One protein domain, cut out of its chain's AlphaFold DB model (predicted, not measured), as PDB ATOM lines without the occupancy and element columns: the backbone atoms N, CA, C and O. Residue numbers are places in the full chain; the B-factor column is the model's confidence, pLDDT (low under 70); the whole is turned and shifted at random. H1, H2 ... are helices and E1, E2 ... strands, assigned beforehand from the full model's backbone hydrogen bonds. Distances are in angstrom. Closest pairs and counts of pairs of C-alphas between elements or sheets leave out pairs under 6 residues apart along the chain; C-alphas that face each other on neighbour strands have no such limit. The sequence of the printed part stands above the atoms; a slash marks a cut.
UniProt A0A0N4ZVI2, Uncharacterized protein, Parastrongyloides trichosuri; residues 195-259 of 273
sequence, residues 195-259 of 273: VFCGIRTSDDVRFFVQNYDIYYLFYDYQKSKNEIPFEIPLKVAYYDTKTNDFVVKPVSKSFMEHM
ATOM      1  N   VAL A 195     124.404 176.544 202.600       88.81
ATOM      2  CA  VAL A 195     123.635 177.534 201.840       88.81
ATOM      3  C   VAL A 195     122.184 177.068 201.775       88.81
ATOM      4  O   VAL A 195     121.903 175.931 201.402       88.81
ATOM      5  N   PHE A 196     121.244 177.938 202.144       91.38
ATOM      6  CA  PHE A 196     119.815 177.647 202.032       91.38
ATOM      7  C   PHE A 196     119.271 178.087 200.667       91.38
ATOM      8  O   PHE A 196     119.364 179.258 200.303       91.38
ATOM      9  N   CYS A 197     118.672 177.156 199.925       89.94
ATOM     10  CA  CYS A 197     118.252 177.344 198.532       89.94
ATOM     11  C   CYS A 197     116.735 177.501 198.344       89.94
ATOM     12  O   CYS A 197     116.263 177.612 197.210       89.94
ATOM     13  N   GLY A 198     115.952 177.508 199.426       91.19
ATOM     14  CA  GLY A 198     114.495 177.599 199.344       91.19
ATOM     15  C   GLY A 198     113.857 176.322 198.792       91.19
ATOM     16  O   GLY A 198     114.232 175.221 199.188       91.19
ATOM     17  N   ILE A 199     112.864 176.469 197.909       89.88
ATOM     18  CA  ILE A 199     112.106 175.353 197.321       89.88
ATOM     19  C   ILE A 199     112.706 174.988 195.962       89.88
ATOM     20  O   ILE A 199     112.718 175.812 195.038       89.88
ATOM     21  N   ARG A 200     113.197 173.754 195.839       91.75
ATOM     22  CA  ARG A 200     113.841 173.217 194.631       91.75
ATOM     23  C   ARG A 200     113.538 171.730 194.489       91.75
ATOM     24  O   ARG A 200     113.216 171.076 195.473       91.75
ATOM     25  N   THR A 201     113.616 171.195 193.275       91.00
ATOM     26  CA  THR A 201     113.628 169.738 193.083       91.00
ATOM     27  C   THR A 201     115.032 169.212 193.360       91.00
ATOM     28  O   THR A 201     116.020 169.924 193.175       91.00
ATOM     29  N   SER A 202     115.135 167.950 193.766       90.44
ATOM     30  CA  SER A 202     116.438 167.290 193.937       90.44
ATOM     31  C   SER A 202     117.304 167.347 192.661       90.44
ATOM     32  O   SER A 202     118.520 167.504 192.761       90.44
ATOM     33  N   ASP A 203     116.680 167.312 191.478       90.31
ATOM     34  CA  ASP A 203     117.367 167.459 190.187       90.31
ATOM     35  C   ASP A 203     117.907 168.879 189.972       90.31
ATOM     36  O   ASP A 203     119.063 169.037 189.588       90.31
ATOM     37  N   ASP A 204     117.117 169.916 190.285       90.44
ATOM     38  CA  ASP A 204     117.542 171.317 190.165       90.44
ATOM     39  C   ASP A 204     118.775 171.582 191.043       90.44
ATOM     40  O   ASP A 204     119.703 172.274 190.630       90.44
ATOM     41  N   VAL A 205     118.796 171.002 192.251       90.38
ATOM     42  CA  VAL A 205     119.907 171.136 193.205       90.38
ATOM     43  C   VAL A 205     121.185 170.494 192.683       90.38
ATOM     44  O   VAL A 205     122.266 171.059 192.851       90.38
ATOM     45  N   ARG A 206     121.068 169.370 191.970       88.19
ATOM     46  CA  ARG A 206     122.214 168.660 191.394       88.19
ATOM     47  C   ARG A 206     123.016 169.518 190.410       88.19
ATOM     48  O   ARG A 206     124.228 169.358 190.337       88.19
ATOM     49  N   PHE A 207     122.378 170.448 189.695       86.56
ATOM     50  CA  PHE A 207     123.060 171.292 188.703       86.56
ATOM     51  C   PHE A 207     123.995 172.352 189.306       86.56
ATOM     52  O   PHE A 207     124.963 172.753 188.659       86.56
ATOM     53  N   PHE A 208     123.715 172.832 190.522       82.81
ATOM     54  CA  PHE A 208     124.477 173.931 191.133       82.81
ATOM     55  C   PHE A 208     125.316 173.519 192.344       82.81
ATOM     56  O   PHE A 208     126.069 174.340 192.873       82.81
ATOM     57  N   VAL A 209     125.230 172.261 192.782       83.06
ATOM     58  CA  VAL A 209     126.161 171.705 193.770       83.06
ATOM     59  C   VAL A 209     127.492 171.451 193.072       83.06
ATOM     60  O   VAL A 209     127.759 170.373 192.557       83.06
ATOM     61  N   GLN A 210     128.303 172.501 193.002       71.38
ATOM     62  CA  GLN A 210     129.616 172.491 192.349       71.38
ATOM     63  C   GLN A 210     130.761 172.597 193.363       71.38
ATOM     64  O   GLN A 210     131.910 172.316 193.038       71.38
ATOM     65  N   ASN A 211     130.452 172.992 194.601       70.75
ATOM     66  CA  ASN A 211     131.443 173.250 195.639       70.75
ATOM     67  C   ASN A 211     131.510 172.080 196.628       70.75
ATOM     68  O   ASN A 211     130.528 171.787 197.308       70.75
ATOM     69  N   TYR A 212     132.691 171.471 196.744       74.06
ATOM     70  CA  TYR A 212     132.978 170.317 197.609       74.06
ATOM     71  C   TYR A 212     132.827 170.601 199.118       74.06
ATOM     72  O   TYR A 212     132.650 169.673 199.902       74.06
ATOM     73  N   ASP A 213     132.830 171.876 199.519       79.69
ATOM     74  CA  ASP A 213     132.876 172.296 200.929       79.69
ATOM     75  C   ASP A 213     131.548 172.859 201.467       79.69
ATOM     76  O   ASP A 213     131.518 173.452 202.550       79.69
ATOM     77  N   ILE A 214     130.452 172.757 200.705       86.81
ATOM     78  CA  ILE A 214     129.181 173.414 201.041       86.81
ATOM     79  C   ILE A 214     128.023 172.412 201.051       86.81
ATOM     80  O   ILE A 214     127.765 171.709 200.077       86.81
ATOM     81  N   TYR A 215     127.272 172.415 202.150       89.44
ATOM     82  CA  TYR A 215     125.987 171.745 202.302       89.44
ATOM     83  C   TYR A 215     124.855 172.637 201.782       89.44
ATOM     84  O   TYR A 215     124.681 173.777 202.194       89.44
ATOM     85  N   TYR A 216     124.010 172.125 200.911       91.69
ATOM     86  CA  TYR A 216     122.870 172.855 200.373       91.69
ATOM     87  C   TYR A 216     121.596 172.379 201.065       91.69
ATOM     88  O   TYR A 216     121.233 171.210 200.962       91.69
ATOM     89  N   LEU A 217     120.913 173.265 201.789       92.94
ATOM     90  CA  LEU A 217     119.630 172.964 202.425       92.94
ATOM     91  C   LEU A 217     118.485 173.448 201.539       92.94
ATOM     92  O   LEU A 217     118.458 174.611 201.133       92.94
ATOM     93  N   PHE A 218     117.511 172.583 201.273       93.25
ATOM     94  CA  PHE A 218     116.378 172.914 200.413       93.25
ATOM     95  C   PHE A 218     115.120 172.120 200.770       93.25
ATOM     96  O   PHE A 218     115.177 171.030 201.334       93.25
ATOM     97  N   TYR A 219     113.971 172.680 200.420       91.81
ATOM     98  CA  TYR A 219     112.675 172.020 200.492       91.81
ATOM     99  C   TYR A 219     112.397 171.311 199.168       91.81
ATOM    100  O   TYR A 219     112.274 171.976 198.136       91.81
ATOM    101  N   ASP A 220     112.310 169.980 199.200       90.31
ATOM    102  CA  ASP A 220     112.136 169.168 197.992       90.31
ATOM    103  C   ASP A 220     110.673 169.148 197.541       90.31
ATOM    104  O   ASP A 220     109.811 168.565 198.203       90.31
ATOM    105  N   TYR A 221     110.391 169.788 196.407       85.81
ATOM    106  CA  TYR A 221     109.042 169.883 195.849       85.81
ATOM    107  C   TYR A 221     108.919 169.091 194.548       85.81
ATOM    108  O   TYR A 221     109.474 169.474 193.518       85.81
ATOM    109  N   GLN A 222     108.120 168.023 194.559       81.06
ATOM    110  CA  GLN A 222     107.766 167.301 193.339       81.06
ATOM    111  C   GLN A 222     106.650 168.032 192.586       81.06
ATOM    112  O   GLN A 222     105.513 168.116 193.047       81.06
ATOM    113  N   LYS A 223     106.957 168.504 191.372       72.56
ATOM    114  CA  LYS A 223     106.010 169.201 190.478       72.56
ATOM    115  C   LYS A 223     104.856 168.317 189.968       72.56
ATOM    116  O   LYS A 223     103.960 168.834 189.308       72.56
ATOM    117  N   SER A 224     104.869 167.012 190.245       70.50
ATOM    118  CA  SER A 224     103.943 166.026 189.670       70.50
ATOM    119  C   SER A 224     102.526 166.063 190.250       70.50
ATOM    120  O   SER A 224     101.617 165.494 189.650       70.50
ATOM    121  N   LYS A 225     102.297 166.742 191.381       65.31
ATOM    122  CA  LYS A 225     100.965 166.858 191.988       65.31
ATOM    123  C   LYS A 225     100.436 168.279 191.813       65.31
ATOM    124  O   LYS A 225     101.084 169.255 192.175       65.31
ATOM    125  N   ASN A 226      99.221 168.403 191.278       73.69
ATOM    126  CA  ASN A 226      98.490 169.678 191.223       73.69
ATOM    127  C   ASN A 226      98.056 170.183 192.616       73.69
ATOM    128  O   ASN A 226      97.427 171.236 192.720       73.69
ATOM    129  N   GLU A 227      98.407 169.448 193.668       74.50
ATOM    130  CA  GLU A 227      98.135 169.729 195.070       74.50
ATOM    131  C   GLU A 227      99.449 170.091 195.765       74.50
ATOM    132  O   GLU A 227     100.453 169.393 195.616       74.50
ATOM    133  N   ILE A 228      99.446 171.194 196.514       66.94
ATOM    134  CA  ILE A 228     100.592 171.592 197.332       66.94
ATOM    135  C   ILE A 228     100.548 170.724 198.593       66.94
ATOM    136  O   ILE A 228      99.573 170.826 199.342       66.94
ATOM    137  N   PRO A 229     101.552 169.867 198.844       70.50
ATOM    138  CA  PRO A 229     101.584 169.098 200.075       70.50
ATOM    139  C   PRO A 229     101.729 170.053 201.263       70.50
ATOM    140  O   PRO A 229     102.498 171.012 201.214       70.50
ATOM    141  N   PHE A 230     100.983 169.781 202.334       70.38
ATOM    142  CA  PHE A 230     101.061 170.552 203.578       70.38
ATOM    143  C   PHE A 230     102.434 170.412 204.260       70.38
ATOM    144  O   PHE A 230     102.879 171.315 204.962       70.38
ATOM    145  N   GLU A 231     103.129 169.303 204.001       77.88
ATOM    146  CA  GLU A 231     104.453 169.002 204.537       77.88
ATOM    147  C   GLU A 231     105.456 168.888 203.386       77.88
ATOM    148  O   GLU A 231     105.362 167.985 202.551       77.88
ATOM    149  N   ILE A 232     106.420 169.811 203.332       80.19
ATOM    150  CA  ILE A 232     107.520 169.763 202.366       80.19
ATOM    151  C   ILE A 232     108.788 169.341 203.116       80.19
ATOM    152  O   ILE A 232     109.219 170.060 204.020       80.19
ATOM    153  N   PRO A 233     109.397 168.190 202.783       84.06
ATOM    154  CA  PRO A 233     110.548 167.691 203.519       84.06
ATOM    155  C   PRO A 233     111.780 168.568 203.277       84.06
ATOM    156  O   PRO A 233     112.137 168.866 202.134       84.06
ATOM    157  N   LEU A 234     112.459 168.940 204.365       90.19
ATOM    158  CA  LEU A 234     113.771 169.577 204.313       90.19
ATOM    159  C   LEU A 234     114.838 168.518 204.009       90.19
ATOM    160  O   LEU A 234     114.982 167.524 204.729       90.19
ATOM    161  N   LYS A 235     115.601 168.737 202.943       92.62
ATOM    162  CA  LYS A 235     116.714 167.887 202.527       92.62
ATOM    163  C   LYS A 235     118.021 168.668 202.549       92.62
ATOM    164  O   LYS A 235     118.042 169.888 202.391       92.62
ATOM    165  N   VAL A 236     119.106 167.934 202.754       93.12
ATOM    166  CA  VAL A 236     120.475 168.410 202.597       93.12
ATOM    167  C   VAL A 236     121.107 167.721 201.396       93.12
ATOM    168  O   VAL A 236     120.918 166.525 201.172       93.12
ATOM    169  N   ALA A 237     121.838 168.500 200.621       93.06
ATOM    170  CA  ALA A 237     122.525 168.114 199.406       93.06
ATOM    171  C   ALA A 237     124.007 168.461 199.558       93.06
ATOM    172  O   ALA A 237     124.330 169.567 199.980       93.06
ATOM    173  N   TYR A 238     124.908 167.539 199.249       92.38
ATOM    174  CA  TYR A 238     126.346 167.798 199.293       92.38
ATOM    175  C   TYR A 238     127.083 166.897 198.308       92.38
ATOM    176  O   TYR A 238     126.553 165.876 197.868       92.38
ATOM    177  N   TYR A 239     128.298 167.294 197.952       90.50
ATOM    178  CA  TYR A 239     129.183 166.466 197.151       90.50
ATOM    179  C   TYR A 239     130.010 165.565 198.071       90.50
ATOM    180  O   TYR A 239     130.682 166.061 198.974       90.50
ATOM    181  N   ASP A 240     129.958 164.251 197.870       88.06
ATOM    182  CA  ASP A 240     130.762 163.303 198.639       88.06
ATOM    183  C   ASP A 240     132.051 162.982 197.876       88.06
ATOM    184  O   ASP A 240     132.035 162.370 196.807       88.06
ATOM    185  N   THR A 241     133.187 163.399 198.435       84.69
ATOM    186  CA  THR A 241     134.512 163.182 197.842       84.69
ATOM    187  C   THR A 241     134.915 161.712 197.806       84.69
ATOM    188  O   THR A 241     135.744 161.337 196.983       84.69
ATOM    189  N   LYS A 242     134.331 160.859 198.659       87.31
ATOM    190  CA  LYS A 242     134.651 159.426 198.692       87.31
ATOM    191  C   LYS A 242     133.986 158.675 197.551       87.31
ATOM    192  O   LYS A 242     134.595 157.784 196.971       87.31
ATOM    193  N   THR A 243     132.733 159.012 197.256       88.62
ATOM    194  CA  THR A 243     131.971 158.382 196.170       88.62
ATOM    195  C   THR A 243     132.093 159.142 194.855       88.62
ATOM    196  O   THR A 243     131.662 158.623 193.830       88.62
ATOM    197  N   ASN A 244     132.668 160.350 194.880       87.56
ATOM    198  CA  ASN A 244     132.738 161.267 193.744       87.56
ATOM    199  C   ASN A 244     131.348 161.503 193.119       87.56
ATOM    200  O   ASN A 244     131.197 161.579 191.900       87.56
ATOM    201  N   ASP A 245     130.319 161.565 193.973       88.50
ATOM    202  CA  ASP A 245     128.916 161.704 193.570       88.50
ATOM    203  C   ASP A 245     128.164 162.639 194.521       88.50
ATOM    204  O   ASP A 245     128.566 162.922 195.653       88.50
ATOM    205  N   PHE A 246     127.043 163.130 194.020       89.19
ATOM    206  CA  PHE A 246     126.121 163.989 194.720       89.19
ATOM    207  C   PHE A 246     125.191 163.182 195.625       89.19
ATOM    208  O   PHE A 246     124.478 162.283 195.180       89.19
ATOM    209  N   VAL A 247     125.135 163.562 196.897       90.56
ATOM    210  CA  VAL A 247     124.317 162.888 197.900       90.56
ATOM    211  C   VAL A 247     123.213 163.821 198.382       90.56
ATOM    212  O   VAL A 247     123.472 164.899 198.918       90.56
ATOM    213  N   VAL A 248     121.963 163.368 198.254       92.62
ATOM    214  CA  VAL A 248     120.787 164.018 198.848       92.62
ATOM    215  C   VAL A 248     120.278 163.173 199.998       92.62
ATOM    216  O   VAL A 248     119.905 162.015 199.812       92.62
ATOM    217  N   LYS A 249     120.202 163.761 201.191       91.69
ATOM    218  CA  LYS A 249     119.660 163.104 202.381       91.69
ATOM    219  C   LYS A 249     118.546 163.942 203.003       91.69
ATOM    220  O   LYS A 249     118.653 165.166 203.047       91.69
ATOM    221  N   PRO A 250     117.465 163.321 203.500       90.44
ATOM    222  CA  PRO A 250     116.521 164.031 204.351       90.44
ATOM    223  C   PRO A 250     117.232 164.477 205.632       90.44
ATOM    224  O   PRO A 250     117.985 163.704 206.229       90.44
ATOM    225  N   VAL A 251     116.988 165.715 206.064       86.94
ATOM    226  CA  VAL A 251     117.444 166.166 207.382       86.94
ATOM    227  C   VAL A 251     116.622 165.383 208.409       86.94
ATOM    228  O   VAL A 251     115.395 165.404 208.371       86.94
ATOM    229  N   SER A 252     117.302 164.562 209.215       69.94
ATOM    230  CA  SER A 252     116.709 163.426 209.936       69.94
ATOM    231  C   SER A 252     115.451 163.741 210.766       69.94
ATOM    232  O   SER A 252     115.269 164.846 211.276       69.94
ATOM    233  N   LYS A 253     114.623 162.707 210.987       58.03
ATOM    234  CA  LYS A 253     113.393 162.754 211.795       58.03
ATOM    235  C   LYS A 253     113.603 163.094 213.277       58.03
ATOM    236  O   LYS A 253     112.617 163.455 213.908       58.03
ATOM    237  N   SER A 254     114.816 163.025 213.843       56.81
ATOM    238  CA  SER A 254     114.986 163.346 215.276       56.81
ATOM    239  C   SER A 254     114.673 164.817 215.578       56.81
ATOM    240  O   SER A 254     114.206 165.138 216.663       56.81
ATOM    241  N   PHE A 255     114.799 165.712 214.591       51.75
ATOM    242  CA  PHE A 255     114.378 167.108 214.732       51.75
ATOM    243  C   PHE A 255     112.856 167.302 214.666       51.75
ATOM    244  O   PHE A 255     112.356 168.296 215.188       51.75
ATOM    245  N   MET A 256     112.102 166.356 214.092       51.09
ATOM    246  CA  MET A 256     110.630 166.413 214.047       51.09
ATOM    247  C   MET A 256     110.007 166.222 215.436       51.09
ATOM    248  O   MET A 256     108.892 166.680 215.671       51.09
ATOM    249  N   GLU A 257     110.715 165.581 216.373       49.38
ATOM    250  CA  GLU A 257     110.260 165.433 217.763       49.38
ATOM    251  C   GLU A 257     110.247 166.767 218.521       49.38
ATOM    252  O   GLU A 257     109.422 166.951 219.414       49.38
ATOM    253  N   HIS A 258     111.090 167.720 218.112       41.66
ATOM    254  CA  HIS A 258     111.158 169.072 218.673       41.66
ATOM    255  C   HIS A 258     110.321 170.103 217.907       41.66
ATOM    256  O   HIS A 258     110.267 171.268 218.302       41.66
ATOM    257  N   MET A 259     109.652 169.706 216.821       41.28
ATOM    258  CA  MET A 259     108.732 170.595 216.120       41.28
ATOM    259  C   MET A 259     107.396 170.659 216.861       41.28
ATOM    260  O   MET A 259     106.853 169.642 217.295       41.28
TER     261      MET A 259
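This is residues 195 to 259 of the 273 residues of an uncharacterized protein of Parastrongyloides trichosuri (UniProt A0A0N4ZVI2). A strongly twisted mixed sheet, E1 E2 E3 E4, has H1 packed on one face, while H2 stands free. The printed part has 65 residues, mixed helices and strands, running E1, H1, E2, E3, E4, H2. It is only just compact, radius of gyration of the C-alphas 12.8 A, spanning 35 by 29 by 19 A.

Start with E1, residues 195 to 200, H1, residues 202 to 208, and E2, residues 215 to 220: a strand-helix-strand unit, parallel neighbours with a helix between. E2, E3, residues 234 to 240, and E4, residues 245 to 250, form a meander, each antiparallel to the last. N 197 and O 217, 2.8 A apart, are within hydrogen-bond range. H1 and H2, residues 253 to 258, have 1 of 3 and 0 of 2 O i to N i+4 pairs within range, and 3 of 4 and 2 of 3 O i to N i+3.

Find C-alpha 195 at (123.635, 177.534, 201.840) and C-alpha 258, ending H2, at (111.158, 169.072, 218.673).

Residues 221 to 233 form the long link; residues 225, 228 and 252 to 259 have pLDDT under 70.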